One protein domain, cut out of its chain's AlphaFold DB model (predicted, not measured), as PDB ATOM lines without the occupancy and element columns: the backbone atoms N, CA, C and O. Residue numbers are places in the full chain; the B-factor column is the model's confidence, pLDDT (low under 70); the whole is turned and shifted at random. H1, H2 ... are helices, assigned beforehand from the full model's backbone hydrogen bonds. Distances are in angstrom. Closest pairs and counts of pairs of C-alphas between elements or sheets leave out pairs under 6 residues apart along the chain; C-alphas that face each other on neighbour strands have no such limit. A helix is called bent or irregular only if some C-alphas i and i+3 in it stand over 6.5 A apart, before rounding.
ATOM      1  N   GLN A   2     -20.600 -38.328  -1.540       72.62
ATOM      2  CA  GLN A   2     -22.002 -38.690  -1.241       72.62
ATOM      3  C   GLN A   2     -22.352 -40.122  -1.679       72.62
ATOM      4  O   GLN A   2     -22.948 -40.869  -0.909       72.62
ATOM      5  N   ARG A   3     -21.895 -40.535  -2.869       80.31
ATOM      6  CA  ARG A   3     -22.010 -41.920  -3.350       80.31
ATOM      7  C   ARG A   3     -21.308 -42.924  -2.425       80.31
ATOM      8  O   ARG A   3     -21.935 -43.872  -1.978       80.31
ATOM      9  N   ASP A   4     -20.059 -42.653  -2.039       79.56
ATOM     10  CA  ASP A   4     -19.309 -43.513  -1.107       79.56
ATOM     11  C   ASP A   4     -19.993 -43.660   0.263       79.56
ATOM     12  O   ASP A   4     -19.903 -44.709   0.901       79.56
ATOM     13  N   LEU A   5     -20.649 -42.594   0.738       79.44
ATOM     14  CA  LEU A   5     -21.422 -42.616   1.977       79.44
ATOM     15  C   LEU A   5     -22.668 -43.495   1.829       79.44
ATOM     16  O   LEU A   5     -22.953 -44.283   2.728       79.44
ATOM     17  N   ALA A   6     -23.384 -43.383   0.706       84.56
ATOM     18  CA  ALA A   6     -24.522 -44.248   0.413       84.56
ATOM     19  C   ALA A   6     -24.092 -45.724   0.417       84.56
ATOM     20  O   ALA A   6     -24.663 -46.517   1.165       84.56
ATOM     21  N   ASP A   7     -23.007 -46.059  -0.286       84.69
ATOM     22  CA  ASP A   7     -22.463 -47.420  -0.344       84.69
ATOM     23  C   ASP A   7     -22.072 -47.952   1.044       84.69
ATOM     24  O   ASP A   7     -22.452 -49.061   1.427       84.69
ATOM     25  N   ALA A   8     -21.362 -47.149   1.847       83.75
ATOM     26  CA  ALA A   8     -20.958 -47.531   3.205       83.75
ATOM     27  C   ALA A   8     -22.163 -47.810   4.125       83.75
ATOM     28  O   ALA A   8     -22.083 -48.633   5.046       83.75
ATOM     29  N   LEU A   9     -23.289 -47.143   3.864       85.00
ATOM     30  CA  LEU A   9     -24.543 -47.328   4.582       85.00
ATOM     31  C   LEU A   9     -25.455 -48.381   3.939       85.00
ATOM     32  O   LEU A   9     -26.489 -48.711   4.518       85.00
ATOM     33  N   GLY A  10     -25.091 -48.968   2.799       85.25
ATOM     34  CA  GLY A  10     -25.982 -49.852   2.046       85.25
ATOM     35  C   GLY A  10     -27.271 -49.138   1.628       85.25
ATOM     36  O   GLY A  10     -28.359 -49.686   1.787       85.25
ATOM     37  N   LEU A  11     -27.143 -47.883   1.202       87.38
ATOM     38  CA  LEU A  11     -28.185 -47.058   0.599       87.38
ATOM     39  C   LEU A  11     -27.862 -46.867  -0.886       87.38
ATOM     40  O   LEU A  11     -26.728 -47.067  -1.311       87.38
ATOM     41  N   THR A  12     -28.851 -46.453  -1.673       88.62
ATOM     42  CA  THR A  12     -28.641 -46.097  -3.085       88.62
ATOM     43  C   THR A  12     -28.442 -44.592  -3.207       88.62
ATOM     44  O   THR A  12     -29.185 -43.816  -2.606       88.62
ATOM     45  N   PHE A  13     -27.437 -44.168  -3.974       87.44
ATOM     46  CA  PHE A  13     -27.252 -42.757  -4.288       87.44
ATOM     47  C   PHE A  13     -28.319 -42.296  -5.288       87.44
ATOM     48  O   PHE A  13     -28.541 -42.943  -6.306       87.44
ATOM     49  N   GLN A  14     -28.978 -41.170  -5.006       85.06
ATOM     50  CA  GLN A  14     -30.146 -40.708  -5.765       85.06
ATOM     51  C   GLN A  14     -29.886 -40.603  -7.274       85.06
ATOM     52  O   GLN A  14     -30.717 -41.056  -8.056       85.06
ATOM     53  N   LEU A  15     -28.735 -40.051  -7.684       85.50
ATOM     54  CA  LEU A  15     -28.420 -39.867  -9.108       85.50
ATOM     55  C   LEU A  15     -28.222 -41.184  -9.871       85.50
ATOM     56  O   LEU A  15     -28.211 -41.173 -11.094       85.50
ATOM     57  N   ASP A  16     -28.068 -42.302  -9.160       87.88
ATOM     58  CA  ASP A  16     -28.024 -43.640  -9.755       87.88
ATOM     59  C   ASP A  16     -29.391 -44.332  -9.746       87.88
ATOM     60  O   ASP A  16     -29.602 -45.291 -10.483       87.88
ATOM     61  N   GLY A  17     -30.303 -43.881  -8.879       85.88
ATOM     62  CA  GLY A  17     -31.616 -44.491  -8.682       85.88
ATOM     63  C   GLY A  17     -32.735 -43.880  -9.526       85.88
ATOM     64  O   GLY A  17     -33.794 -44.490  -9.643       85.88
ATOM     65  N   ILE A  18     -32.524 -42.691 -10.097       85.50
ATOM     66  CA  ILE A  18     -33.509 -41.979 -10.922       85.50
ATOM     67  C   ILE A  18     -32.953 -41.822 -12.340       85.50
ATOM     68  O   ILE A  18     -31.813 -41.404 -12.521       85.50
ATOM     69  N   ASP A  19     -33.767 -42.140 -13.349       88.81
ATOM     70  CA  ASP A  19     -33.428 -41.903 -14.753       88.81
ATOM     71  C   ASP A  19     -33.805 -40.472 -15.164       88.81
ATOM     72  O   ASP A  19     -34.953 -40.168 -15.488       88.81
ATOM     73  N   TYR A  20     -32.808 -39.590 -15.157       89.06
ATOM     74  CA  TYR A  20     -32.943 -38.188 -15.558       89.06
ATOM     75  C   TYR A  20     -32.974 -37.988 -17.083       89.06
ATOM     76  O   TYR A  20     -33.114 -36.857 -17.543       89.06
ATOM     77  N   SER A  21     -32.799 -39.050 -17.879       89.94
ATOM     78  CA  SER A  21     -32.739 -38.966 -19.345       89.94
ATOM     79  C   SER A  21     -34.101 -39.108 -20.029       89.94
ATOM     80  O   SER A  21     -34.195 -38.982 -21.253       89.94
ATOM     81  N   LEU A  22     -35.163 -39.359 -19.255       89.69
ATOM     82  CA  LEU A  22     -36.513 -39.513 -19.785       89.69
ATOM     83  C   LEU A  22     -36.957 -38.251 -20.554       89.69
ATOM     84  O   LEU A  22     -36.733 -37.140 -20.072       89.69
ATOM     85  N   PRO A  23     -37.657 -38.380 -21.700       88.81
ATOM     86  CA  PRO A  23     -37.991 -37.239 -22.567       88.81
ATOM     87  C   PRO A  23     -38.809 -36.123 -21.906       88.81
ATOM     88  O   PRO A  23     -38.768 -34.981 -22.351       88.81
ATOM     89  N   HIS A  24     -39.573 -36.462 -20.867       88.44
ATOM     90  CA  HIS A  24     -40.431 -35.531 -20.131       88.44
ATOM     91  C   HIS A  24     -39.799 -35.049 -18.819       88.44
ATOM     92  O   HIS A  24     -40.449 -34.340 -18.054       88.44
ATOM     93  N   TRP A  25     -38.552 -35.438 -18.535       91.00
ATOM     94  CA  TRP A  25     -37.834 -34.951 -17.368       91.00
ATOM     95  C   TRP A  25     -37.458 -33.480 -17.558       91.00
ATOM     96  O   TRP A  25     -36.839 -33.106 -18.555       91.00
ATOM     97  N   ARG A  26     -37.799 -32.644 -16.576       89.94
ATOM     98  CA  ARG A  26     -37.443 -31.220 -16.537       89.94
ATOM     99  C   ARG A  26     -36.700 -30.925 -15.245       89.94
ATOM    100  O   ARG A  26     -37.075 -31.411 -14.180       89.94
ATOM    101  N   ASN A  27     -35.613 -30.169 -15.352       89.50
ATOM    102  CA  ASN A  27     -34.937 -29.617 -14.187       89.50
ATOM    103  C   ASN A  27     -35.493 -28.208 -13.957       89.50
ATOM    104  O   ASN A  27     -35.219 -27.322 -14.759       89.50
ATOM    105  N   SER A  28     -36.282 -28.053 -12.899       87.44
ATOM    106  CA  SER A  28     -36.934 -26.793 -12.510       87.44
ATOM    107  C   SER A  28     -36.239 -26.153 -11.307       87.44
ATOM    108  O   SER A  28     -36.885 -25.631 -10.404       87.44
ATOM    109  N   ASP A  29     -34.915 -26.289 -11.248       84.12
ATOM    110  CA  ASP A  29     -34.092 -25.802 -10.147       84.12
ATOM    111  C   ASP A  29     -33.252 -24.605 -10.594       84.12
ATOM    112  O   ASP A  29     -32.951 -24.441 -11.777       84.12
ATOM    113  N   LEU A  30     -32.834 -23.786  -9.632       83.88
ATOM    114  CA  LEU A  30     -31.936 -22.676  -9.902       83.88
ATOM    115  C   LEU A  30     -30.527 -23.201 -10.191       83.88
ATOM    116  O   LEU A  30     -29.971 -24.032  -9.464       83.88
ATOM    117  N   SER A  31     -29.907 -22.668 -11.238       84.25
ATOM    118  CA  SER A  31     -28.488 -22.862 -11.498       84.25
ATOM    119  C   SER A  31     -27.637 -22.200 -10.413       84.25
ATOM    120  O   SER A  31     -28.060 -21.281  -9.715       84.25
ATOM    121  N   ILE A  32     -26.371 -22.612 -10.312       77.69
ATOM    122  CA  ILE A  32     -25.409 -21.998  -9.376       77.69
ATOM    123  C   ILE A  32     -25.309 -20.481  -9.593       77.69
ATOM    124  O   ILE A  32     -25.178 -19.739  -8.626       77.69
ATOM    125  N   ALA A  33     -25.380 -20.019 -10.844       79.00
ATOM    126  CA  ALA A  33     -25.309 -18.597 -11.161       79.00
ATOM    127  C   ALA A  33     -26.555 -17.839 -10.674       79.00
ATOM    128  O   ALA A  33     -26.419 -16.758 -10.114       79.00
ATOM    129  N   GLU A  34     -27.745 -18.420 -10.832       81.19
ATOM    130  CA  GLU A  34     -28.997 -17.833 -10.335       81.19
ATOM    131  C   GLU A  34     -29.040 -17.818  -8.805       81.19
ATOM    132  O   GLU A  34     -29.439 -16.819  -8.216       81.19
ATOM    133  N   ILE A  35     -28.540 -18.872  -8.152       78.88
ATOM    134  CA  ILE A  35     -28.377 -18.896  -6.692       78.88
ATOM    135  C   ILE A  35     -27.409 -17.790  -6.253       78.88
ATOM    136  O   ILE A  35     -27.693 -17.063  -5.310       78.88
ATOM    137  N   GLN A  36     -26.269 -17.623  -6.929       74.62
ATOM    138  CA  GLN A  36     -25.313 -16.561  -6.599       74.62
ATOM    139  C   GLN A  36     -25.915 -15.164  -6.777       74.62
ATOM    140  O   GLN A  36     -25.705 -14.313  -5.918       74.62
ATOM    141  N   GLU A  37     -26.671 -14.935  -7.849       80.75
ATOM    142  CA  GLU A  37     -27.373 -13.673  -8.100       80.75
ATOM    143  C   GLU A  37     -28.429 -13.387  -7.025       80.75
ATOM    144  O   GLU A  37     -28.436 -12.295  -6.457       80.75
ATOM    145  N   ALA A  38     -29.250 -14.378  -6.668       75.50
ATOM    146  CA  ALA A  38     -30.256 -14.250  -5.612       75.50
ATOM    147  C   ALA A  38     -29.638 -13.932  -4.235       75.50
ATOM    148  O   ALA A  38     -30.253 -13.275  -3.399       75.50
ATOM    149  N   LEU A  39     -28.375 -14.314  -4.019       71.88
ATOM    150  CA  LEU A  39     -27.600 -14.007  -2.810       71.88
ATOM    151  C   LEU A  39     -26.861 -12.656  -2.870       71.88
ATOM    152  O   LEU A  39     -26.092 -12.325  -1.963       71.88
ATOM    153  N   GLY A  40     -27.090 -11.858  -3.917       72.56
ATOM    154  CA  GLY A  40     -26.465 -10.547  -4.116       72.56
ATOM    155  C   GLY A  40     -25.119 -10.594  -4.845       72.56
ATOM    156  O   GLY A  40     -24.347  -9.637  -4.778       72.56
ATOM    157  N   GLY A  41     -24.813 -11.702  -5.520       64.81
ATOM    158  CA  GLY A  41     -23.701 -11.817  -6.458       64.81
ATOM    159  C   GLY A  41     -23.979 -11.114  -7.796       64.81
ATOM    160  O   GLY A  41     -25.096 -10.666  -8.059       64.81
ATOM    161  N   PRO A  42     -22.964 -10.985  -8.670       57.69
ATOM    162  CA  PRO A  42     -23.141 -10.376  -9.984       57.69
ATOM    163  C   PRO A  42     -24.140 -11.175 -10.843       57.69
ATOM    164  O   PRO A  42     -24.170 -12.402 -10.748       57.69
ATOM    165  N   PRO A  43     -24.914 -10.508 -11.719       57.53
ATOM    166  CA  PRO A  43     -26.008 -11.139 -12.450       57.53
ATOM    167  C   PRO A  43     -25.530 -12.267 -13.374       57.53
ATOM    168  O   PRO A  43     -24.511 -12.133 -14.062       57.53
ATOM    169  N   ALA A  44     -26.304 -13.353 -13.464       59.34
ATOM    170  CA  ALA A  44     -25.982 -14.559 -14.231       59.34
ATOM    171  C   ALA A  44     -25.741 -14.276 -15.729       59.34
ATOM    172  O   ALA A  44     -24.947 -14.952 -16.392       59.34
ATOM    173  N   SER A  45     -26.356 -13.215 -16.265       51.53
ATOM    174  CA  SER A  45     -26.153 -12.744 -17.644       51.53
ATOM    175  C   SER A  45     -24.713 -12.292 -17.945       51.53
ATOM    176  O   SER A  45     -24.266 -12.396 -19.090       51.53
ATOM    177  N   ALA A  46     -23.945 -11.874 -16.934       51.78
ATOM    178  CA  ALA A  46     -22.551 -11.454 -17.086       51.78
ATOM    179  C   ALA A  46     -21.576 -12.633 -17.294       51.78
ATOM    180  O   ALA A  46     -20.479 -12.439 -17.821       51.78
ATOM    181  N   GLU A  66     -22.688  -9.740   2.946       71.50
ATOM    182  CA  GLU A  66     -22.340 -10.709   4.000       71.50
ATOM    183  C   GLU A  66     -22.928 -12.105   3.705       71.50
ATOM    184  O   GLU A  66     -22.290 -13.129   3.948       71.50
ATOM    185  N   THR A  67     -24.109 -12.140   3.082       66.38
ATOM    186  CA  THR A  67     -24.802 -13.342   2.603       66.38
ATOM    187  C   THR A  67     -24.046 -14.055   1.481       66.38
ATOM    188  O   THR A  67     -23.870 -15.274   1.539       66.38
ATOM    189  N   ALA A  68     -23.525 -13.324   0.493       69.75
ATOM    190  CA  ALA A  68     -22.712 -13.898  -0.578       69.75
ATOM    191  C   ALA A  68     -21.380 -14.464  -0.052       69.75
ATOM    192  O   ALA A  68     -20.930 -15.520  -0.501       69.75
ATOM    193  N   GLN A  69     -20.770 -13.807   0.939       74.69
ATOM    194  CA  GLN A  69     -19.556 -14.303   1.597       74.69
ATOM    195  C   GLN A  69     -19.826 -15.581   2.406       74.69
ATOM    196  O   GLN A  69     -19.055 -16.541   2.327       74.69
ATOM    197  N   ALA A  70     -20.942 -15.627   3.143       70.81
ATOM    198  CA  ALA A  70     -21.378 -16.822   3.862       70.81
ATOM    199  C   ALA A  70     -21.658 -17.992   2.902       70.81
ATOM    200  O   ALA A  70     -21.255 -19.125   3.173       70.81
ATOM    201  N   ALA A  71     -22.283 -17.715   1.755       69.38
ATOM    202  CA  ALA A  71     -22.535 -18.706   0.717       69.38
ATOM    203  C   ALA A  71     -21.236 -19.272   0.131       69.38
ATOM    204  O   ALA A  71     -21.077 -20.489   0.067       69.38
ATOM    205  N   ASP A  72     -20.281 -18.418  -0.244       70.81
ATOM    206  CA  ASP A  72     -18.977 -18.844  -0.769       70.81
ATOM    207  C   ASP A  72     -18.200 -19.700   0.247       70.81
ATOM    208  O   ASP A  72     -17.673 -20.764  -0.094       70.81
ATOM    209  N   ALA A  73     -18.199 -19.299   1.522       70.69
ATOM    210  CA  ALA A  73     -17.584 -20.069   2.600       70.69
ATOM    211  C   ALA A  73     -18.255 -21.444   2.793       70.69
ATOM    212  O   ALA A  73     -17.567 -22.459   2.972       70.69
ATOM    213  N   LEU A  74     -19.589 -21.502   2.716       68.75
ATOM    214  CA  LEU A  74     -20.339 -22.753   2.779       68.75
ATOM    215  C   LEU A  74     -20.029 -23.646   1.569       68.75
ATOM    216  O   LEU A  74     -19.710 -24.822   1.751       68.75
ATOM    217  N   PHE A  75     -20.038 -23.101   0.352       69.06
ATOM    218  CA  PHE A  75     -19.737 -23.848  -0.872       69.06
ATOM    219  C   PHE A  75     -18.315 -24.419  -0.873       69.06
ATOM    220  O   PHE A  75     -18.148 -25.593  -1.200       69.06
ATOM    221  N   LYS A  76     -17.307 -23.658  -0.432       67.81
ATOM    222  CA  LYS A  76     -15.919 -24.140  -0.273       67.81
ATOM    223  C   LYS A  76     -15.786 -25.246   0.772       67.81
ATOM    224  O   LYS A  76     -14.985 -26.172   0.638       67.81
ATOM    225  N   THR A  77     -16.595 -25.174   1.824       64.25
ATOM    226  CA  THR A  77     -16.636 -26.219   2.850       64.25
ATOM    227  C   THR A  77     -17.278 -27.499   2.302       64.25
ATOM    228  O   THR A  77     -16.758 -28.595   2.527       64.25
ATOM    229  N   LEU A  78     -18.369 -27.371   1.540       59.78
ATOM    230  CA  LEU A  78     -19.108 -28.482   0.933       59.78
ATOM    231  C   LEU A  78     -18.397 -29.109  -0.279       59.78
ATOM    232  O   LEU A  78     -18.570 -30.302  -0.525       59.78
ATOM    233  N   SER A  79     -17.561 -28.356  -1.003       62.62
ATOM    234  CA  SER A  79     -16.756 -28.858  -2.128       62.62
ATOM    235  C   SER A  79     -15.577 -29.744  -1.697       62.62
ATOM    236  O   SER A  79     -14.924 -30.353  -2.545       62.62
ATOM    237  N   GLY A  80     -15.334 -29.884  -0.386       54.16
ATOM    238  CA  GLY A  80     -14.441 -30.904   0.169       54.16
ATOM    239  C   GLY A  80     -13.020 -30.443   0.502       54.16
ATOM    240  O   GLY A  80     -12.162 -31.291   0.752       54.16
ATOM    241  N   GLU A  81     -12.748 -29.136   0.567       56.44
ATOM    242  CA  GLU A  81     -11.414 -28.615   0.925       56.44
ATOM    243  C   GLU A  81     -11.127 -28.592   2.441       56.44
ATOM    244  O   GLU A  81     -10.006 -28.314   2.869       56.44
ATOM    245  N   SER A  82     -12.091 -28.976   3.282       53.47
ATOM    246  CA  SER A  82     -11.905 -29.042   4.737       53.47
ATOM    247  C   SER A  82     -11.071 -30.254   5.187       53.47
ATOM    248  O   SER A  82     -11.292 -31.394   4.775       53.47
ATOM    249  N   PHE A  83     -10.150 -30.032   6.132       44.19
ATOM    250  CA  PHE A  83      -9.365 -31.063   6.829       44.19
ATOM    251  C   PHE A  83     -10.240 -32.177   7.458       44.19
ATOM    252  O   PHE A  83      -9.826 -33.337   7.501       44.19
ATOM    253  N   LEU A  84     -11.489 -31.877   7.844       47.03
ATOM    254  CA  LEU A  84     -12.481 -32.851   8.339       47.03
ATOM    255  C   LEU A  84     -13.036 -33.787   7.243       47.03
ATOM    256  O   LEU A  84     -13.378 -34.940   7.524       47.03
ATOM    257  N   ALA A  85     -13.081 -33.345   5.982       54.25
ATOM    258  CA  ALA A  85     -13.525 -34.168   4.851       54.25
ATOM    259  C   ALA A  85     -12.523 -35.299   4.535       54.25
ATOM    260  O   ALA A  85     -12.907 -36.391   4.120       54.25
ATOM    261  N   LYS A  86     -11.231 -35.073   4.811       47.19
ATOM    262  CA  LYS A  86     -10.164 -36.066   4.591       47.19
ATOM    263  C   LYS A  86     -10.133 -37.166   5.658       47.19
ATOM    264  O   LYS A  86      -9.773 -38.297   5.350       47.19
ATOM    265  N   ILE A  87     -10.543 -36.862   6.893       50.06
ATOM    266  CA  ILE A  87     -10.551 -37.825   8.013       50.06
ATOM    267  C   ILE A  87     -11.863 -38.637   8.049       50.06
ATOM    268  O   ILE A  87     -11.885 -39.783   8.501       50.06
ATOM    269  N   SER A  88     -12.956 -38.093   7.507       58.66
ATOM    270  CA  SER A  88     -14.282 -38.726   7.530       58.66
ATOM    271  C   SER A  88     -14.417 -39.937   6.599       58.66
ATOM    272  O   SER A  88     -15.021 -40.927   7.001       58.66
ATOM    273  N   GLY A  89     -13.819 -39.934   5.403       61.06
ATOM    274  CA  GLY A  89     -13.997 -41.028   4.431       61.06
ATOM    275  C   GLY A  89     -13.514 -42.406   4.915       61.06
ATOM    276  O   GLY A  89     -14.210 -43.406   4.736       61.06
ATOM    277  N   PHE A  90     -12.349 -42.470   5.569       64.25
ATOM    278  CA  PHE A  90     -11.787 -43.725   6.091       64.25
ATOM    279  C   PHE A  90     -12.522 -44.217   7.347       64.25
ATOM    280  O   PHE A  90     -12.847 -45.401   7.446       64.25
ATOM    281  N   LEU A  91     -12.846 -43.314   8.283       63.81
ATOM    282  CA  LEU A  91     -13.604 -43.652   9.494       63.81
ATOM    283  C   LEU A  91     -15.028 -44.108   9.164       63.81
ATOM    284  O   LEU A  91     -15.474 -45.112   9.707       63.81
ATOM    285  N   ILE A  92     -15.717 -43.437   8.237       66.69
ATOM    286  CA  ILE A  92     -17.064 -43.823   7.794       66.69
ATOM    287  C   ILE A  92     -17.036 -45.186   7.101       66.69
ATOM    288  O   ILE A  92     -17.873 -46.030   7.414       66.69
ATOM    289  N   LYS A  93     -16.057 -45.446   6.220       67.19
ATOM    290  CA  LYS A  93     -15.897 -46.774   5.603       67.19
ATOM    291  C   LYS A  93     -15.620 -47.858   6.645       67.19
ATOM    292  O   LYS A  93     -16.178 -48.942   6.541       67.19
ATOM    293  N   THR A  94     -14.817 -47.563   7.666       71.69
ATOM    294  CA  THR A  94     -14.478 -48.525   8.728       71.69
ATOM    295  C   THR A  94     -15.658 -48.787   9.669       71.69
ATOM    296  O   THR A  94     -15.959 -49.936   9.976       71.69
ATOM    297  N   VAL A  95     -16.387 -47.749  10.089       73.25
ATOM    298  CA  VAL A  95     -17.586 -47.883  10.937       73.25
ATOM    299  C   VAL A  95     -18.720 -48.564  10.164       73.25
ATOM    300  O   VAL A  95     -19.352 -49.486  10.679       73.25
ATOM    301  N   GLY A  96     -18.925 -48.174   8.903       72.12
ATOM    302  CA  GLY A  96     -19.895 -48.777   7.987       72.12
ATOM    303  C   GLY A  96     -19.538 -50.194   7.519       72.12
ATOM    304  O   GLY A  96     -20.388 -50.863   6.927       72.12
ATOM    305  N   ALA A  97     -18.321 -50.679   7.797       78.38
ATOM    306  CA  ALA A  97     -17.905 -52.052   7.501       78.38
ATOM    307  C   ALA A  97     -18.472 -53.081   8.493       78.38
ATOM    308  O   ALA A  97     -18.542 -54.262   8.160       78.38
ATOM    309  N   SER A  98     -18.905 -52.653   9.687       87.56
ATOM    310  CA  SER A  98     -19.579 -53.527  10.657       87.56
ATOM    311  C   SER A  98     -21.104 -53.342  10.611       87.56
ATOM    312  O   SER A  98     -21.564 -52.199  10.499       87.56
ATOM    313  N   PRO A  99     -21.913 -54.414  10.737       87.25
ATOM    314  CA  PRO A  99     -23.373 -54.299  10.830       87.25
ATOM    315  C   PRO A  99     -23.826 -53.360  11.960       87.25
ATOM    316  O   PRO A  99     -24.680 -52.500  11.749       87.25
ATOM    317  N   GLN A 100     -23.178 -53.466  13.126       89.81
ATOM    318  CA  GLN A 100     -23.400 -52.627  14.306       89.81
ATOM    319  C   GLN A 100     -23.162 -51.144  13.990       89.81
ATOM    320  O   GLN A 100     -24.032 -50.301  14.210       89.81
ATOM    321  N   GLY A 101     -21.977 -50.812  13.467       87.88
ATOM    322  CA  GLY A 101     -21.585 -49.432  13.190       87.88
ATOM    323  C   GLY A 101     -22.440 -48.803  12.094       87.88
ATOM    324  O   GLY A 101     -22.895 -47.670  12.249       87.88
ATOM    325  N   ARG A 102     -22.757 -49.558  11.037       88.69
ATOM    326  CA  ARG A 102     -23.688 -49.123   9.989       88.69
ATOM    327  C   ARG A 102     -25.062 -48.777  10.562       88.69
ATOM    328  O   ARG A 102     -25.612 -47.732  10.218       88.69
ATOM    329  N   ALA A 103     -25.606 -49.621  11.436       91.12
ATOM    330  CA  ALA A 103     -26.893 -49.368  12.075       91.12
ATOM    331  C   ALA A 103     -26.860 -48.102  12.943       91.12
ATOM    332  O   ALA A 103     -27.743 -47.258  12.815       91.12
ATOM    333  N   LEU A 104     -25.821 -47.914  13.762       89.06
ATOM    334  CA  LEU A 104     -25.682 -46.716  14.598       89.06
ATOM    335  C   LEU A 104     -25.545 -45.431  13.773       89.06
ATOM    336  O   LEU A 104     -26.182 -44.433  14.104       89.06
ATOM    337  N   VAL A 105     -24.789 -45.451  12.670       87.56
ATOM    338  CA  VAL A 105     -24.685 -44.287  11.773       87.56
ATOM    339  C   VAL A 105     -26.023 -43.991  11.095       87.56
ATOM    340  O   VAL A 105     -26.397 -42.825  10.997       87.56
ATOM    341  N   LYS A 106     -26.791 -45.011  10.689       89.62
ATOM    342  CA  LYS A 106     -28.159 -44.805  10.179       89.62
ATOM    343  C   LYS A 106     -29.087 -44.207  11.236       89.62
ATOM    344  O   LYS A 106     -29.867 -43.319  10.911       89.62
ATOM    345  N   VAL A 107     -28.997 -44.652  12.494       89.62
ATOM    346  CA  VAL A 107     -29.777 -44.073  13.605       89.62
ATOM    347  C   VAL A 107     -29.393 -42.610  13.816       89.62
ATOM    348  O   VAL A 107     -30.273 -41.764  13.932       89.62
ATOM    349  N   MET A 108     -28.094 -42.304  13.830       86.38
ATOM    350  CA  MET A 108     -27.590 -40.935  13.927       86.38
ATOM    351  C   MET A 108     -28.138 -40.070  12.789       86.38
ATOM    352  O   MET A 108     -28.701 -39.014  13.050       86.38
ATOM    353  N   LEU A 109     -28.031 -40.544  11.544       86.19
ATOM    354  CA  LEU A 109     -28.535 -39.845  10.365       86.19
ATOM    355  C   LEU A 109     -30.047 -39.595  10.458       86.19
ATOM    356  O   LEU A 109     -30.486 -38.487  10.173       86.19
ATOM    357  N   ALA A 110     -30.831 -40.584  10.897       86.81
ATOM    358  CA  ALA A 110     -32.274 -40.432  11.090       86.81
ATOM    359  C   ALA A 110     -32.609 -39.325  12.101       86.81
ATOM    360  O   ALA A 110     -33.469 -38.487  11.840       86.81
ATOM    361  N   GLU A 111     -31.924 -39.308  13.247       86.50
ATOM    362  CA  GLU A 111     -32.136 -38.292  14.285       86.50
ATOM    363  C   GLU A 111     -31.684 -36.901  13.819       86.50
ATOM    364  O   GLU A 111     -32.382 -35.922  14.069       86.50
ATOM    365  N   THR A 112     -30.564 -36.800  13.097       82.19
ATOM    366  CA  THR A 112     -30.100 -35.530  12.526       82.19
ATOM    367  C   THR A 112     -31.074 -34.995  11.478       82.19
ATOM    368  O   THR A 112     -31.438 -33.825  11.546       82.19
ATOM    369  N   LEU A 113     -31.538 -35.831  10.543       82.31
ATOM    370  CA  LEU A 113     -32.502 -35.419   9.517       82.31
ATOM    371  C   LEU A 113     -33.838 -34.991  10.133       82.31
ATOM    372  O   LEU A 113     -34.406 -33.993   9.705       82.31
ATOM    373  N   SER A 114     -34.291 -35.672  11.190       83.00
ATOM    374  CA  SER A 114     -35.505 -35.296  11.928       83.00
ATOM    375  C   SER A 114     -35.419 -33.922  12.602       83.00
ATOM    376  O   SER A 114     -36.456 -33.374  12.962       83.00
ATOM    377  N   GLN A 115     -34.215 -33.392  12.822       80.00
ATOM    378  CA  GLN A 115     -33.981 -32.101  13.477       80.00
ATOM    379  C   GLN A 115     -33.452 -31.034  12.512       80.00
ATOM    380  O   GLN A 115     -33.272 -29.885  12.911       80.00
ATOM    381  N   ALA A 116     -33.178 -31.402  11.256       77.12
ATOM    382  CA  ALA A 116     -32.499 -30.539  10.299       77.12
ATOM    383  C   ALA A 116     -33.276 -29.240  10.054       77.12
ATOM    384  O   ALA A 116     -32.690 -28.168  10.127       77.12
ATOM    385  N   GLU A 117     -34.593 -29.319   9.858       74.94
ATOM    386  CA  GLU A 117     -35.437 -28.139   9.636       74.94
ATOM    387  C   GLU A 117     -35.419 -27.180  10.836       74.94
ATOM    388  O   GLU A 117     -35.232 -25.978  10.666       74.94
ATOM    389  N   ALA A 118     -35.516 -27.707  12.060       77.31
ATOM    390  CA  ALA A 118     -35.466 -26.892  13.271       77.31
ATOM    391  C   ALA A 118     -34.101 -26.206  13.458       77.31
ATOM    392  O   ALA A 118     -34.042 -25.059  13.897       77.31
ATOM    393  N   LEU A 119     -33.008 -26.903  13.132       73.81
ATOM    394  CA  LEU A 119     -31.644 -26.368  13.177       73.81
ATOM    395  C   LEU A 119     -31.403 -25.296  12.116       73.81
ATOM    396  O   LEU A 119     -30.773 -24.283  12.417       73.81
ATOM    397  N   LEU A 120     -31.887 -25.522  10.896       72.44
ATOM    398  CA  LEU A 120     -31.730 -24.599   9.776       72.44
ATOM    399  C   LEU A 120     -32.593 -23.348   9.963       72.44
ATOM    400  O   LEU A 120     -32.088 -22.240   9.818       72.44
ATOM    401  N   GLY A 121     -33.851 -23.505  10.382       72.94
ATOM    402  CA  GLY A 121     -34.760 -22.387  10.645       72.94
ATOM    403  C   GLY A 121     -34.389 -21.538  11.866       72.94
ATOM    404  O   GLY A 121     -34.918 -20.444  12.035       72.94
ATOM    405  N   ALA A 122     -33.488 -22.015  12.727       74.38
ATOM    406  CA  ALA A 122     -33.012 -21.269  13.890       74.38
ATOM    407  C   ALA A 122     -31.772 -20.400  13.608       74.38
ATOM    408  O   ALA A 122     -31.331 -19.714  14.526       74.38
ATOM    409  N   GLN A 123     -31.190 -20.440  12.403       74.88
ATOM    410  CA  GLN A 123     -29.989 -19.664  12.074       74.88
ATOM    411  C   GLN A 123     -30.332 -18.182  11.829       74.88
ATOM    412  O   GLN A 123     -31.100 -17.892  10.911       74.88
ATOM    413  N   PRO A 124     -29.769 -17.233  12.600       72.38
ATOM    414  CA  PRO A 124     -29.992 -15.809  12.377       72.38
ATOM    415  C   PRO A 124     -29.061 -15.224  11.297       72.38
ATOM    416  O   PRO A 124     -28.041 -15.809  10.923       72.38
ATOM    417  N   GLY A 125     -29.398 -14.018  10.831       76.50
ATOM    418  CA  GLY A 125     -28.550 -13.198   9.960       76.50
ATOM    419  C   GLY A 125     -28.319 -13.790   8.567       76.50
ATOM    420  O   GLY A 125     -29.177 -14.480   8.022       76.50
ATOM    421  N   ALA A 126     -27.129 -13.549   8.012       71.88
ATOM    422  CA  ALA A 126     -26.744 -13.929   6.649       71.88
ATOM    423  C   ALA A 126     -26.941 -15.424   6.317       71.88
ATOM    424  O   ALA A 126     -27.191 -15.774   5.166       71.88
ATOM    425  N   ILE A 127     -26.855 -16.321   7.308       72.06
ATOM    426  CA  ILE A 127     -27.119 -17.757   7.114       72.06
ATOM    427  C   ILE A 127     -28.623 -18.021   6.973       72.06
ATOM    428  O   ILE A 127     -29.015 -18.833   6.142       72.06
ATOM    429  N   GLY A 128     -29.466 -17.326   7.740       73.50
ATOM    430  CA  GLY A 128     -30.922 -17.404   7.597       73.50
ATOM    431  C   GLY A 128     -31.396 -16.889   6.236       73.50
ATOM    432  O   GLY A 128     -32.193 -17.552   5.575       73.50
ATOM    433  N   ASP A 129     -30.835 -15.770   5.772       71.56
ATOM    434  CA  ASP A 129     -31.140 -15.206   4.449       71.56
ATOM    435  C   ASP A 129     -30.685 -16.132   3.310       71.56
ATOM    436  O   ASP A 129     -31.429 -16.364   2.357       71.56
ATOM    437  N   LEU A 130     -29.494 -16.732   3.438       72.75
ATOM    438  CA  LEU A 130     -29.008 -17.764   2.521       72.75
ATOM    439  C   LEU A 130     -29.965 -18.957   2.457       72.75
ATOM    440  O   LEU A 130     -30.283 -19.433   1.369       72.75
ATOM    441  N   MET A 131     -30.434 -19.437   3.611       71.62
ATOM    442  CA  MET A 131     -31.402 -20.528   3.654       71.62
ATOM    443  C   MET A 131     -32.695 -20.124   2.950       71.62
ATOM    444  O   MET A 131     -33.156 -20.866   2.089       71.62
ATOM    445  N   LYS A 132     -33.229 -18.931   3.225       70.88
ATOM    446  CA  LYS A 132     -34.433 -18.420   2.566       70.88
ATOM    447  C   LYS A 132     -34.323 -18.453   1.037       70.88
ATOM    448  O   LYS A 132     -35.207 -19.001   0.394       70.88
ATOM    449  N   VAL A 133     -33.219 -17.971   0.464       70.38
ATOM    450  CA  VAL A 133     -32.961 -18.023  -0.991       70.38
ATOM    451  C   VAL A 133     -32.806 -19.463  -1.501       70.38
ATOM    452  O   VAL A 133     -33.364 -19.837  -2.531       70.38
ATOM    453  N   ILE A 134     -32.104 -20.325  -0.757       69.19
ATOM    454  CA  ILE A 134     -31.978 -21.764  -1.067       69.19
ATOM    455  C   ILE A 134     -33.331 -22.494  -0.992       69.19
ATOM    456  O   ILE A 134     -33.422 -23.656  -1.386       69.19
ATOM    457  N   ILE A 135     -34.383 -21.871  -0.475       73.38
ATOM    458  CA  ILE A 135     -35.650 -22.537  -0.201       73.38
ATOM    459  C   ILE A 135     -36.782 -21.909  -1.010       73.38
ATOM    460  O   ILE A 135     -37.338 -22.559  -1.892       73.38
ATOM    461  N   GLU A 136     -37.114 -20.654  -0.721       77.06
ATOM    462  CA  GLU A 136     -38.278 -19.969  -1.273       77.06
ATOM    463  C   GLU A 136     -38.086 -19.690  -2.766       77.06
ATOM    464  O   GLU A 136     -38.955 -20.043  -3.560       77.06
ATOM    465  N   ASP A 137     -36.932 -19.158  -3.179       80.12
ATOM    466  CA  ASP A 137     -36.697 -18.794  -4.586       80.12
ATOM    467  C   ASP A 137     -36.648 -20.027  -5.499       80.12
ATOM    468  O   ASP A 137     -37.130 -20.006  -6.633       80.12
ATOM    469  N   ARG A 138     -36.124 -21.148  -4.990       85.19
ATOM    470  CA  ARG A 138     -36.127 -22.421  -5.728       85.19
ATOM    471  C   ARG A 138     -37.534 -23.003  -5.843       85.19
ATOM    472  O   ARG A 138     -37.894 -23.498  -6.907       85.19
ATOM    473  N   ASN A 139     -38.351 -22.917  -4.792       87.25
ATOM    474  CA  ASN A 139     -39.752 -23.339  -4.869       87.25
ATOM    475  C   ASN A 139     -40.560 -22.454  -5.826       87.25
ATOM    476  O   ASN A 139     -41.414 -22.968  -6.547       87.25
ATOM    477  N   VAL A 140     -40.269 -21.151  -5.883       87.94
ATOM    478  CA  VAL A 140     -40.867 -20.237  -6.866       87.94
ATOM    479  C   VAL A 140     -40.573 -20.705  -8.289       87.94
ATOM    480  O   VAL A 140     -41.513 -20.838  -9.069       87.94
ATOM    481  N   ALA A 141     -39.319 -21.047  -8.606       88.94
ATOM    482  CA  ALA A 141     -38.952 -21.557  -9.930       88.94
ATOM    483  C   ALA A 141     -39.752 -22.816 -10.318       88.94
ATOM    484  O   ALA A 141     -40.297 -22.893 -11.419       88.94
ATOM    485  N   VAL A 142     -39.911 -23.769  -9.390       90.69
ATOM    486  CA  VAL A 142     -40.726 -24.979  -9.608       90.69
ATOM    487  C   VAL A 142     -42.193 -24.636  -9.882       90.69
ATOM    488  O   VAL A 142     -42.813 -25.214 -10.777       90.69
ATOM    489  N   VAL A 143     -42.768 -23.710  -9.116       91.75
ATOM    490  CA  VAL A 143     -44.176 -23.312  -9.258       91.75
ATOM    491  C   VAL A 143     -44.410 -22.548 -10.561       91.75
ATOM    492  O   VAL A 143     -45.441 -22.748 -11.204       91.75
ATOM    493  N   ASP A 144     -43.468 -21.712 -10.989       92.38
ATOM    494  CA  ASP A 144     -43.559 -20.991 -12.259       92.38
ATOM    495  C   ASP A 144     -43.467 -21.935 -13.465       92.38
ATOM    496  O   ASP A 144     -44.269 -21.815 -14.398       92.38
ATOM    497  N   ASP A 145     -42.590 -22.938 -13.410       92.81
ATOM    498  CA  ASP A 145     -42.536 -24.006 -14.413       92.81
ATOM    499  C   ASP A 145     -43.832 -24.824 -14.441       92.81
ATOM    500  O   ASP A 145     -44.351 -25.143 -15.515       92.81
ATOM    501  N   LEU A 146     -44.406 -25.127 -13.274       93.19
ATOM    502  CA  LEU A 146     -45.690 -25.817 -13.183       93.19
ATOM    503  C   LEU A 146     -46.824 -24.978 -13.793       93.19
ATOM    504  O   LEU A 146     -47.632 -25.508 -14.558       93.19
ATOM    505  N   ARG A 147     -46.868 -23.665 -13.526       93.19
ATOM    506  CA  ARG A 147     -47.825 -22.733 -14.157       93.19
ATOM    507  C   ARG A 147     -47.679 -22.723 -15.672       93.19
ATOM    508  O   ARG A 147     -48.688 -22.756 -16.380       93.19
ATOM    509  N   ALA A 148     -46.444 -22.654 -16.167       93.50
ATOM    510  CA  ALA A 148     -46.166 -22.669 -17.597       93.50
ATOM    511  C   ALA A 148     -46.627 -23.987 -18.232       93.50
ATOM    512  O   ALA A 148     -47.345 -23.953 -19.226       93.50
ATOM    513  N   LEU A 149     -46.319 -25.128 -17.608       93.50
ATOM    514  CA  LEU A 149     -46.756 -26.452 -18.057       93.50
ATOM    515  C   LEU A 149     -48.283 -26.538 -18.160       93.50
ATOM    516  O   LEU A 149     -48.798 -26.930 -19.201       93.50
ATOM    517  N   ILE A 150     -49.014 -26.128 -17.118       91.56
ATOM    518  CA  ILE A 150     -50.487 -26.175 -17.100       91.56
ATOM    519  C   ILE A 150     -51.090 -25.333 -18.231       91.56
ATOM    520  O   ILE A 150     -52.090 -25.722 -18.837       91.56
ATOM    521  N   ARG A 151     -50.498 -24.168 -18.509       93.06
ATOM    522  CA  ARG A 151     -50.974 -23.243 -19.543       93.06
ATOM    523  C   ARG A 151     -50.632 -23.724 -20.955       93.06
ATOM    524  O   ARG A 151     -51.484 -23.652 -21.837       93.06
ATOM    525  N   ASP A 152     -49.395 -24.160 -21.163       95.50
ATOM    526  CA  ASP A 152     -48.815 -24.347 -22.497       95.50
ATOM    527  C   ASP A 152     -48.896 -25.804 -22.984       95.50
ATOM    528  O   ASP A 152     -48.828 -26.055 -24.187       95.50
ATOM    529  N   GLU A 153     -49.091 -26.769 -22.079       94.25
ATOM    530  CA  GLU A 153     -49.135 -28.207 -22.380       94.25
ATOM    531  C   GLU A 153     -50.432 -28.870 -21.867       94.25
ATOM    532  O   GLU A 153     -50.394 -29.746 -20.999       94.25
ATOM    533  N   PRO A 154     -51.607 -28.512 -22.424       91.19
ATOM    534  CA  PRO A 154     -52.914 -28.948 -21.913       91.19
ATOM    535  C   PRO A 154     -53.176 -30.460 -22.024       91.19
ATOM    536  O   PRO A 154     -54.091 -30.984 -21.382       91.19
ATOM    537  N   ASP A 155     -52.392 -31.171 -22.838       93.75
ATOM    538  CA  ASP A 155     -52.486 -32.623 -22.997       93.75
ATOM    539  C   ASP A 155     -51.815 -33.392 -21.844       93.75
ATOM    540  O   ASP A 155     -52.085 -34.582 -21.650       93.75
ATOM    541  N   VAL A 156     -50.974 -32.731 -21.036       93.25
ATOM    542  CA  VAL A 156     -50.348 -33.339 -19.858       93.25
ATOM    543  C   VAL A 156     -51.381 -33.468 -18.741       93.25
ATOM    544  O   VAL A 156     -51.953 -32.493 -18.263       93.25
ATOM    545  N   ARG A 157     -51.635 -34.707 -18.308       90.25
ATOM    546  CA  ARG A 157     -52.648 -35.021 -17.285       90.25
ATOM    547  C   ARG A 157     -52.081 -35.249 -15.892       90.25
ATOM    548  O   ARG A 157     -52.813 -35.161 -14.912       90.25
ATOM    549  N   THR A 158     -50.805 -35.601 -15.803       92.12
ATOM    550  CA  THR A 158     -50.171 -36.009 -14.550       92.12
ATOM    551  C   THR A 158     -48.762 -35.462 -14.517       92.12
ATOM    552  O   THR A 158     -47.984 -35.686 -15.442       92.12
ATOM    553  N   VAL A 159     -48.446 -34.757 -13.437       92.44
ATOM    554  CA  VAL A 159     -47.129 -34.181 -13.187       92.44
ATOM    555  C   VAL A 159     -46.615 -34.768 -11.882       92.44
ATOM    556  O   VAL A 159     -47.327 -34.777 -10.881       92.44
ATOM    557  N   ALA A 160     -45.386 -35.276 -11.906       92.00
ATOM    558  CA  ALA A 160     -44.672 -35.702 -10.711       92.00
ATOM    559  C   ALA A 160     -43.562 -34.690 -10.424       92.00
ATOM    560  O   ALA A 160     -42.729 -34.426 -11.290       92.00
ATOM    561  N   ILE A 161     -43.552 -34.136  -9.212       89.81
ATOM    562  CA  ILE A 161     -42.518 -33.204  -8.757       89.81
ATOM    563  C   ILE A 161     -41.584 -33.969  -7.825       89.81
ATOM    564  O   ILE A 161     -41.992 -34.428  -6.758       89.81
ATOM    565  N   PHE A 162     -40.327 -34.126  -8.238       86.94
ATOM    566  CA  PHE A 162     -39.282 -34.706  -7.399       86.94
ATOM    567  C   PHE A 162     -38.592 -33.589  -6.628       86.94
ATOM    568  O   PHE A 162     -37.974 -32.712  -7.228       86.94
ATOM    569  N   TYR A 163     -38.683 -33.631  -5.303       80.56
ATOM    570  CA  TYR A 163     -38.190 -32.559  -4.450       80.56
ATOM    571  C   TYR A 163     -37.474 -33.105  -3.202       80.56
ATOM    572  O   TYR A 163     -37.699 -34.243  -2.787       80.56
ATOM    573  N   GLY A 164     -36.550 -32.314  -2.646       74.75
ATOM    574  CA  GLY A 164     -35.765 -32.663  -1.456       74.75
ATOM    575  C   GLY A 164     -36.514 -32.419  -0.139       74.75
ATOM    576  O   GLY A 164     -37.572 -31.816  -0.105       74.75
ATOM    577  N   ALA A 165     -35.971 -32.869   0.992       62.84
ATOM    578  CA  ALA A 165     -36.691 -32.864   2.274       62.84
ATOM    579  C   ALA A 165     -36.898 -31.481   2.944       62.84
ATOM    580  O   ALA A 165     -37.412 -31.432   4.057       62.84
ATOM    581  N   GLY A 166     -36.474 -30.370   2.340       65.00
ATOM    582  CA  GLY A 166     -36.547 -29.052   2.981       65.00
ATOM    583  C   GLY A 166     -37.796 -28.274   2.583       65.00
ATOM    584  O   GLY A 166     -37.940 -27.979   1.415       65.00
ATOM    585  N   HIS A 167     -38.634 -27.847   3.532       70.00
ATOM    586  CA  HIS A 167     -39.670 -26.822   3.295       70.00
ATOM    587  C   HIS A 167     -40.779 -27.212   2.308       70.00
ATOM    588  O   HIS A 167     -41.318 -26.379   1.579       70.00
ATOM    589  N   PHE A 168     -41.187 -28.484   2.357       78.38
ATOM    590  CA  PHE A 168     -42.371 -28.992   1.657       78.38
ATOM    591  C   PHE A 168     -43.635 -28.161   1.939       78.38
ATOM    592  O   PHE A 168     -44.452 -27.983   1.042       78.38
ATOM    593  N   GLY A 169     -43.764 -27.598   3.147       83.44
ATOM    594  CA  GLY A 169     -44.905 -26.753   3.512       83.44
ATOM    595  C   GLY A 169     -45.046 -25.482   2.664       83.44
ATOM    596  O   GLY A 169     -46.170 -25.086   2.376       83.44
ATOM    597  N   ASP A 170     -43.943 -24.864   2.218       86.31
ATOM    598  CA  ASP A 170     -44.004 -23.700   1.312       86.31
ATOM    599  C   ASP A 170     -44.468 -24.118  -0.091       86.31
ATOM    600  O   ASP A 170     -45.370 -23.501  -0.657       86.31
ATOM    601  N   LEU A 171     -43.914 -25.211  -0.627       88.19
ATOM    602  CA  LEU A 171     -44.311 -25.735  -1.934       88.19
ATOM    603  C   LEU A 171     -45.788 -26.166  -1.951       88.19
ATOM    604  O   LEU A 171     -46.510 -25.853  -2.896       88.19
ATOM    605  N   GLU A 172     -46.247 -26.853  -0.901       89.38
ATOM    606  CA  GLU A 172     -47.646 -27.259  -0.738       89.38
ATOM    607  C   GLU A 172     -48.585 -26.048  -0.692       89.38
ATOM    608  O   GLU A 172     -49.584 -26.032  -1.413       89.38
ATOM    609  N   ALA A 173     -48.254 -25.020   0.099       90.12
ATOM    610  CA  ALA A 173     -49.053 -23.801   0.181       90.12
ATOM    611  C   ALA A 173     -49.191 -23.133  -1.192       90.12
ATOM    612  O   ALA A 173     -50.301 -22.829  -1.614       90.12
ATOM    613  N   ARG A 174     -48.100 -22.998  -1.955       91.38
ATOM    614  CA  ARG A 174     -48.142 -22.416  -3.310       91.38
ATOM    615  C   ARG A 174     -48.996 -23.235  -4.276       91.38
ATOM    616  O   ARG A 174     -49.756 -22.673  -5.060       91.38
ATOM    617  N   ILE A 175     -48.886 -24.563  -4.237       92.06
ATOM    618  CA  ILE A 175     -49.678 -25.446  -5.105       92.06
ATOM    619  C   ILE A 175     -51.174 -25.353  -4.764       92.06
ATOM    620  O   ILE A 175     -52.010 -25.297  -5.668       92.06
ATOM    621  N   ASN A 176     -51.526 -25.304  -3.482       92.94
ATOM    622  CA  ASN A 176     -52.925 -25.245  -3.064       92.94
ATOM    623  C   ASN A 176     -53.517 -23.839  -3.243       92.94
ATOM    624  O   ASN A 176     -54.552 -23.679  -3.892       92.94
ATOM    625  N   ASP A 177     -52.845 -22.822  -2.711       92.31
ATOM    626  CA  ASP A 177     -53.376 -21.464  -2.596       92.31
ATOM    627  C   ASP A 177     -53.239 -20.679  -3.907       92.31
ATOM    628  O   ASP A 177     -54.185 -20.002  -4.317       92.31
ATOM    629  N   ASP A 178     -52.102 -20.795  -4.607       90.62
ATOM    630  CA  ASP A 178     -51.873 -20.011  -5.827       90.62
ATOM    631  C   ASP A 178     -52.400 -20.700  -7.091       90.62
ATOM    632  O   ASP A 178     -52.763 -20.025  -8.057       90.62
ATOM    633  N   LEU A 179     -52.378 -22.037  -7.133       91.06
ATOM    634  CA  LEU A 179     -52.768 -22.813  -8.318       91.06
ATOM    635  C   LEU A 179     -54.143 -23.479  -8.181       91.06
ATOM    636  O   LEU A 179     -54.674 -23.978  -9.173       91.06
ATOM    637  N   GLY A 180     -54.737 -23.468  -6.985       91.81
ATOM    638  CA  GLY A 180     -56.077 -24.001  -6.745       91.81
ATOM    639  C   GLY A 180     -56.159 -25.528  -6.744       91.81
ATOM    640  O   GLY A 180     -57.240 -26.077  -6.970       91.81
ATOM    641  N   TYR A 181     -55.040 -26.224  -6.524       92.50
ATOM    642  CA  TYR A 181     -55.059 -27.672  -6.314       92.50
ATOM    643  C   TYR A 181     -55.540 -28.011  -4.901       92.50
ATOM    644  O   TYR A 181     -55.563 -27.176  -3.999       92.50
ATOM    645  N   ALA A 182     -55.953 -29.261  -4.712       92.81
ATOM    646  CA  ALA A 182     -56.367 -29.774  -3.418       92.81
ATOM    647  C   ALA A 182     -55.560 -31.021  -3.069       92.81
ATOM    648  O   ALA A 182     -55.351 -31.898  -3.909       92.81
ATOM    649  N   TYR A 183     -55.151 -31.112  -1.809       91.31
ATOM    650  CA  TYR A 183     -54.530 -32.311  -1.270       91.31
ATOM    651  C   TYR A 183     -55.522 -33.485  -1.266       91.31
ATOM    652  O   TYR A 183     -56.603 -33.395  -0.681       91.31
ATOM    653  N   GLU A 184     -55.136 -34.601  -1.889       93.88
ATOM    654  CA  GLU A 184     -55.943 -35.830  -1.931       93.88
ATOM    655  C   GLU A 184     -55.445 -36.892  -0.936       93.88
ATOM    656  O   GLU A 184     -56.240 -37.598  -0.314       93.88
ATOM    657  N   GLY A 185     -54.131 -37.006  -0.740       91.62
ATOM    658  CA  GLY A 185     -53.554 -38.025   0.128       91.62
ATOM    659  C   GLY A 185     -52.031 -38.072   0.076       91.62
ATOM    660  O   GLY A 185     -51.392 -37.432  -0.755       91.62
ATOM    661  N   SER A 186     -51.448 -38.866   0.972       91.81
ATOM    662  CA  SER A 186     -50.008 -39.104   1.036       91.81
ATOM    663  C   SER A 186     -49.714 -40.587   1.209       91.81
ATOM    664  O   SER A 186     -50.441 -41.325   1.877       91.81
ATOM    665  N   LEU A 187     -48.610 -41.015   0.600       92.06
ATOM    666  CA  LEU A 187     -48.048 -42.344   0.766       92.06
ATOM    667  C   LEU A 187     -46.650 -42.206   1.363       92.06
ATOM    668  O   LEU A 187     -45.761 -41.617   0.752       92.06
ATOM    669  N   TRP A 188     -46.449 -42.791   2.541       90.44
ATOM    670  CA  TRP A 188     -45.144 -42.827   3.190       90.44
ATOM    671  C   TRP A 188     -44.423 -44.124   2.846       90.44
ATOM    672  O   TRP A 188     -44.865 -45.212   3.216       90.44
ATOM    673  N   ILE A 189     -43.292 -43.999   2.156       89.75
ATOM    674  CA  ILE A 189     -42.402 -45.116   1.843       89.75
ATOM    675  C   ILE A 189     -41.153 -44.980   2.719       89.75
ATOM    676  O   ILE A 189     -40.532 -43.914   2.723       89.75
ATOM    677  N   PRO A 190     -40.755 -46.022   3.472       89.19
ATOM    678  CA  PRO A 190     -39.530 -45.973   4.258       89.19
ATOM    679  C   PRO A 190     -38.308 -45.722   3.363       89.19
ATOM    680  O   PRO A 190     -37.941 -46.573   2.558       89.19
ATOM    681  N   ALA A 191     -37.652 -44.570   3.532       84.50
ATOM    682  CA  ALA A 191     -36.434 -44.231   2.787       84.50
ATOM    683  C   ALA A 191     -35.231 -45.094   3.208       84.50
ATOM    684  O   ALA A 191     -34.355 -45.407   2.405       84.50
ATOM    685  N   MET A 192     -35.188 -45.495   4.481       87.81
ATOM    686  CA  MET A 192     -34.237 -46.472   4.993       87.81
ATOM    687  C   MET A 192     -34.829 -47.231   6.175       87.81
ATOM    688  O   MET A 192     -35.573 -46.675   6.983       87.81
ATOM    689  N   THR A 193     -34.448 -48.497   6.307       89.50
ATOM    690  CA  THR A 193     -34.759 -49.336   7.465       89.50
ATOM    691  C   THR A 193     -33.476 -49.710   8.202       89.50
ATOM    692  O   THR A 193     -32.376 -49.734   7.634       89.50
ATOM    693  N   ILE A 194     -33.614 -49.958   9.504       90.25
ATOM    694  CA  ILE A 194     -32.512 -50.340  10.383       90.25
ATOM    695  C   ILE A 194     -32.947 -51.594  11.129       90.25
ATOM    696  O   ILE A 194     -33.804 -51.530  12.008       90.25
ATOM    697  N   ASP A 195     -32.357 -52.725  10.762       90.00
ATOM    698  CA  ASP A 195     -32.572 -53.989  11.454       90.00
ATOM    699  C   ASP A 195     -31.617 -54.076  12.651       90.00
ATOM    700  O   ASP A 195     -30.401 -54.214  12.499       90.00
ATOM    701  N   LEU A 196     -32.173 -53.923  13.853       90.94
ATOM    702  CA  LEU A 196     -31.397 -53.933  15.092       90.94
ATOM    703  C   LEU A 196     -30.923 -55.337  15.461       90.94
ATOM    704  O   LEU A 196     -29.818 -55.485  15.980       90.94
ATOM    705  N   GLU A 197     -31.730 -56.356  15.172       88.25
ATOM    706  CA  GLU A 197     -31.414 -57.745  15.491       88.25
ATOM    707  C   GLU A 197     -30.259 -58.233  14.618       88.25
ATOM    708  O   GLU A 197     -29.256 -58.724  15.138       88.25
ATOM    709  N   GLN A 198     -30.335 -57.978  13.309       89.31
ATOM    710  CA  GLN A 198     -29.244 -58.267  12.381       89.31
ATOM    711  C   GLN A 198     -27.967 -57.492  12.738       89.31
ATOM    712  O   GLN A 198     -26.854 -57.993  12.562       89.31
ATOM    713  N   ALA A 199     -28.112 -56.276  13.266       90.44
ATOM    714  CA  ALA A 199     -26.992 -55.482  13.748       90.44
ATOM    715  C   ALA A 199     -26.464 -55.935  15.120       90.44
ATOM    716  O   ALA A 199     -25.461 -55.395  15.569       90.44
ATOM    717  N   GLY A 200     -27.092 -56.897  15.805       92.38
ATOM    718  CA  GLY A 200     -26.698 -57.326  17.150       92.38
ATOM    719  C   GLY A 200     -26.856 -56.232  18.213       92.38
ATOM    720  O   GLY A 200     -26.078 -56.183  19.164       92.38
ATOM    721  N   LEU A 201     -27.825 -55.331  18.032       92.50
ATOM    722  CA  LEU A 201     -28.131 -54.222  18.934       92.50
ATOM    723  C   LEU A 201     -29.475 -54.454  19.624       92.50
ATOM    724  O   LEU A 201     -30.474 -54.786  18.989       92.50
ATOM    725  N   SER A 202     -29.537 -54.208  20.932       93.19
ATOM    726  CA  SER A 202     -30.808 -54.219  21.652       93.19
ATOM    727  C   SER A 202     -31.562 -52.896  21.480       93.19
ATOM    728  O   SER A 202     -30.974 -51.816  21.354       93.19
ATOM    729  N   ALA A 203     -32.893 -52.951  21.571       91.25
ATOM    730  CA  ALA A 203     -33.727 -51.750  21.571       91.25
ATOM    731  C   ALA A 203     -33.360 -50.775  22.708       91.25
ATOM    732  O   ALA A 203     -33.433 -49.561  22.527       91.25
ATOM    733  N   SER A 204     -32.918 -51.285  23.865       93.00
ATOM    734  CA  SER A 204     -32.493 -50.452  24.996       93.00
ATOM    735  C   SER A 204     -31.180 -49.713  24.725       93.00
ATOM    736  O   SER A 204     -31.077 -48.529  25.048       93.00
ATOM    737  N   GLN A 205     -30.203 -50.367  24.083       90.38
ATOM    738  CA  GLN A 205     -28.948 -49.733  23.665       90.38
ATOM    739  C   GLN A 205     -29.217 -48.601  22.673       90.38
ATOM    740  O   GLN A 205     -28.725 -47.485  22.847       90.38
ATOM    741  N   VAL A 206     -30.052 -48.864  21.665       92.62
ATOM    742  CA  VAL A 206     -30.423 -47.866  20.656       92.62
ATOM    743  C   VAL A 206     -31.229 -46.731  21.274       92.62
ATOM    744  O   VAL A 206     -30.972 -45.570  20.970       92.62
ATOM    745  N   GLY A 207     -32.167 -47.032  22.175       93.06
ATOM    746  CA  GLY A 207     -32.934 -46.021  22.900       93.06
ATOM    747  C   GLY A 207     -32.032 -45.063  23.678       93.06
ATOM    748  O   GLY A 207     -32.150 -43.850  23.527       93.06
ATOM    749  N   MET A 208     -31.069 -45.601  24.431       92.94
ATOM    750  CA  MET A 208     -30.085 -44.801  25.164       92.94
ATOM    751  C   MET A 208     -29.235 -43.934  24.226       92.94
ATOM    752  O   MET A 208     -29.052 -42.743  24.488       92.94
ATOM    753  N   TYR A 209     -28.770 -44.502  23.110       91.25
ATOM    754  CA  TYR A 209     -28.011 -43.769  22.097       91.25
ATOM    755  C   TYR A 209     -28.825 -42.614  21.493       91.25
ATOM    756  O   TYR A 209     -28.349 -41.481  21.447       91.25
ATOM    757  N   ARG A 210     -30.087 -42.860  21.116       92.94
ATOM    758  CA  ARG A 210     -31.003 -41.828  20.598       92.94
ATOM    759  C   ARG A 210     -31.242 -40.718  21.616       92.94
ATOM    760  O   ARG A 210     -31.185 -39.546  21.260       92.94
ATOM    761  N   THR A 211     -31.467 -41.056  22.887       93.31
ATOM    762  CA  THR A 211     -31.639 -40.054  23.952       93.31
ATOM    763  C   THR A 211     -30.394 -39.187  24.124       93.31
ATOM    764  O   THR A 211     -30.520 -37.971  24.258       93.31
ATOM    765  N   MET A 212     -29.201 -39.787  24.099       91.69
ATOM    766  CA  MET A 212     -27.944 -39.040  24.157       91.69
ATOM    767  C   MET A 212     -27.812 -38.080  22.965       91.69
ATOM    768  O   MET A 212     -27.529 -36.901  23.164       91.69
ATOM    769  N   MET A 213     -28.080 -38.566  21.749       88.12
ATOM    770  CA  MET A 213     -28.021 -37.768  20.522       88.12
ATOM    771  C   MET A 213     -28.996 -36.592  20.547       88.12
ATOM    772  O   MET A 213     -28.588 -35.467  20.274       88.12
ATOM    773  N   ARG A 214     -30.256 -36.815  20.939       89.12
ATOM    774  CA  ARG A 214     -31.251 -35.738  21.052       89.12
ATOM    775  C   ARG A 214     -30.813 -34.660  22.024       89.12
ATOM    776  O   ARG A 214     -30.814 -33.499  21.656       89.12
ATOM    777  N   ARG A 215     -30.339 -35.036  23.216       90.38
ATOM    778  CA  ARG A 215     -29.837 -34.059  24.195       90.38
ATOM    779  C   ARG A 215     -28.683 -33.224  23.644       90.38
ATOM    780  O   ARG A 215     -28.613 -32.033  23.926       90.38
ATOM    781  N   MET A 216     -27.785 -33.842  22.877       87.25
ATOM    782  CA  MET A 216     -26.686 -33.131  22.228       87.25
ATOM    783  C   MET A 216     -27.196 -32.155  21.159       87.25
ATOM    784  O   MET A 216     -26.773 -31.001  21.153       87.25
ATOM    785  N   LEU A 217     -28.111 -32.593  20.289       84.12
ATOM    786  CA  LEU A 217     -28.710 -31.753  19.245       84.12
ATOM    787  C   LEU A 217     -29.535 -30.607  19.842       84.12
ATOM    788  O   LEU A 217     -29.388 -29.465  19.419       84.12
ATOM    789  N   ASP A 218     -30.328 -30.877  20.879       87.31
ATOM    790  CA  ASP A 218     -31.106 -29.869  21.599       87.31
ATOM    791  C   ASP A 218     -30.186 -28.815  22.225       87.31
ATOM    792  O   ASP A 218     -30.448 -27.619  22.118       87.31
ATOM    793  N   ALA A 219     -29.079 -29.233  22.846       86.69
ATOM    794  CA  ALA A 219     -28.100 -28.307  23.407       86.69
ATOM    795  C   ALA A 219     -27.464 -27.412  22.327       86.69
ATOM    796  O   ALA A 219     -27.292 -26.215  22.561       86.69
ATOM    797  N   GLN A 220     -27.164 -27.962  21.144       80.81
ATOM    798  CA  GLN A 220     -26.682 -27.175  20.003       80.81
ATOM    799  C   GLN A 220     -27.742 -26.187  19.512       80.81
ATOM    800  O   GLN A 220     -27.440 -25.008  19.348       80.81
ATOM    801  N   LEU A 221     -28.990 -26.630  19.349       80.88
ATOM    802  CA  LEU A 221     -30.095 -25.770  18.928       80.88
ATOM    803  C   LEU A 221     -30.304 -24.603  19.905       80.88
ATOM    804  O   LEU A 221     -30.511 -23.468  19.487       80.88
ATOM    805  N   GLN A 222     -30.212 -24.862  21.211       84.88
ATOM    806  CA  GLN A 222     -30.301 -23.819  22.237       84.88
ATOM    807  C   GLN A 222     -29.116 -22.851  22.209       84.88
ATOM    808  O   GLN A 222     -29.290 -21.679  22.531       84.88
ATOM    809  N   ALA A 223     -27.917 -23.317  21.849       80.88
ATOM    810  CA  ALA A 223     -26.760 -22.446  21.676       80.88
ATOM    811  C   ALA A 223     -26.929 -21.525  20.458       80.88
ATOM    812  O   ALA A 223     -26.651 -20.336  20.569       80.88
ATOM    813  N   VAL A 224     -27.448 -22.051  19.341       74.94
ATOM    814  CA  VAL A 224     -27.742 -21.262  18.133       74.94
ATOM    815  C   VAL A 224     -28.798 -20.194  18.420       74.94
ATOM    816  O   VAL A 224     -28.575 -19.041  18.098       74.94
ATOM    817  N   LYS A 225     -29.895 -20.541  19.106       74.38
ATOM    818  CA  LYS A 225     -30.976 -19.592  19.444       74.38
ATOM    819  C   LYS A 225     -30.576 -18.461  20.401       74.38
ATOM    820  O   LYS A 225     -31.350 -17.524  20.576       74.38
ATOM    821  N   LYS A 226     -29.454 -18.597  21.114       70.62
ATOM    822  CA  LYS A 226     -28.963 -17.598  22.079       70.62
ATOM    823  C   LYS A 226     -28.028 -16.563  21.455       70.62
ATOM    824  O   LYS A 226     -27.788 -15.545  22.105       70.62
ATOM    825  N   ASN A 227     -27.488 -16.859  20.277       55.22
ATOM    826  CA  ASN A 227     -26.650 -15.959  19.492       55.22
ATOM    827  C   ASN A 227     -27.502 -15.211  18.467       55.22
ATOM    828  O   ASN A 227     -27.059 -14.113  18.071       55.22
TER     829      ASN A 227
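Overview. This is residues 2 to 46 and 66 to 227 of the 227 residues of an uncharacterized protein of Planctomycetes bacterium (UniProt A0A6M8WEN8). Two long helices, H6 and H7, meet near their ends at a wide corner, with H9 side by side with H6, H8 packed on the far arm of H7, and short helices H3 and H4 beside its near arm; H1 and H5 lie at the start of H6. The frame is loose, with few contacts, and residues 179 to 202 run across the open side of the corner from H8 back to H9. The printed part has 207 residues with nine named helices, H1 to H9 in chain order, and no named strand: all helix. It is only just loose, close to compact, with a radius of gyration of the C-alphas of 20.2 A and spans of 56, 42 and 32 A.

Along the chain. H7, residues 126 to 152, was assigned by its hydrogen bonds as one helix but is bent, C-alphas 134 and 137 being 6.6 A apart; its arms are H7a, residues 126 to 134, and H7b, residues 137 to 152, 22.3 A long. H6, residues 99 to 121, is 33.9 A long and irregular: C-alphas 114 and 117 are 7.5 A apart. H9, residues 203 to 224, is 31.3 A long and ends at C-alpha 224 (-27.742, -21.262, 18.133). H1 is residues 2 to 9, from C-alpha 2 (-22.002, -38.690, -1.241); H2 14 to 17, H3 32 to 38, H4 66 to 78, H5 83 to 95 and H8 168 to 178. H5 is neither bent nor irregular, but only just: C-alphas 87 and 90 are 6.3 A apart.

Arrangement. H7 is the hub, touching four helices. H7a touches H4, with residues 66 to 71 of H4 alone, closest C-alphas Thr 67 and Ala 126 at 4.5 A, at 72 degrees, only just about perpendicular. H7a and H3 only just touch, with 3 pairs of C-alphas within 8 A, the closest Ala 38 and Val 133 at 6.6 A. Residues 139 to 143 of H7b alone touch H8, closest C-alphas Asn 139 and Leu 171 at 5.9 A, at a steep tilt of 39 degrees. H6 touches H7a with residues 120 to 121 alone, closest C-alphas Gly 121 and Gly 128 at 7.0 A, about perpendicular at 80 degrees. H6 and H9 touch, closest C-alphas Leu 119 and Leu 221 at 6.0 A, the same way at a shallow tilt of 30 degrees. H1 touches H6, closest C-alphas Leu 9 and Arg 102 at 5.8 A, and H5, closest C-alphas Ala 8 and Lys 93 at 5.7 A. H2 touches no helix but is near H1. Every O i to N i+4 pair is within hydrogen-bond range in H1, H3, H4, H7a, H7b, H8 and H9; 5 of 9 are in H5 and 17 of 19 in H6, and H2 is too short for such a pair.

Size, cuts and confidence. The C-alphas of Ala 46 and Ser 202, the two farthest apart, are 58.3 A apart. Residues 47 to 65 are not printed, and C-alphas 46 and 66 are 21.1 A apart across the cut. The links H2 to H3, H7 to H8 and H8 to H9 are long. The mean pLDDT of the printed part is 81.0; 33 residues are under 70, among them residues 41 to 46 and 74 to 93.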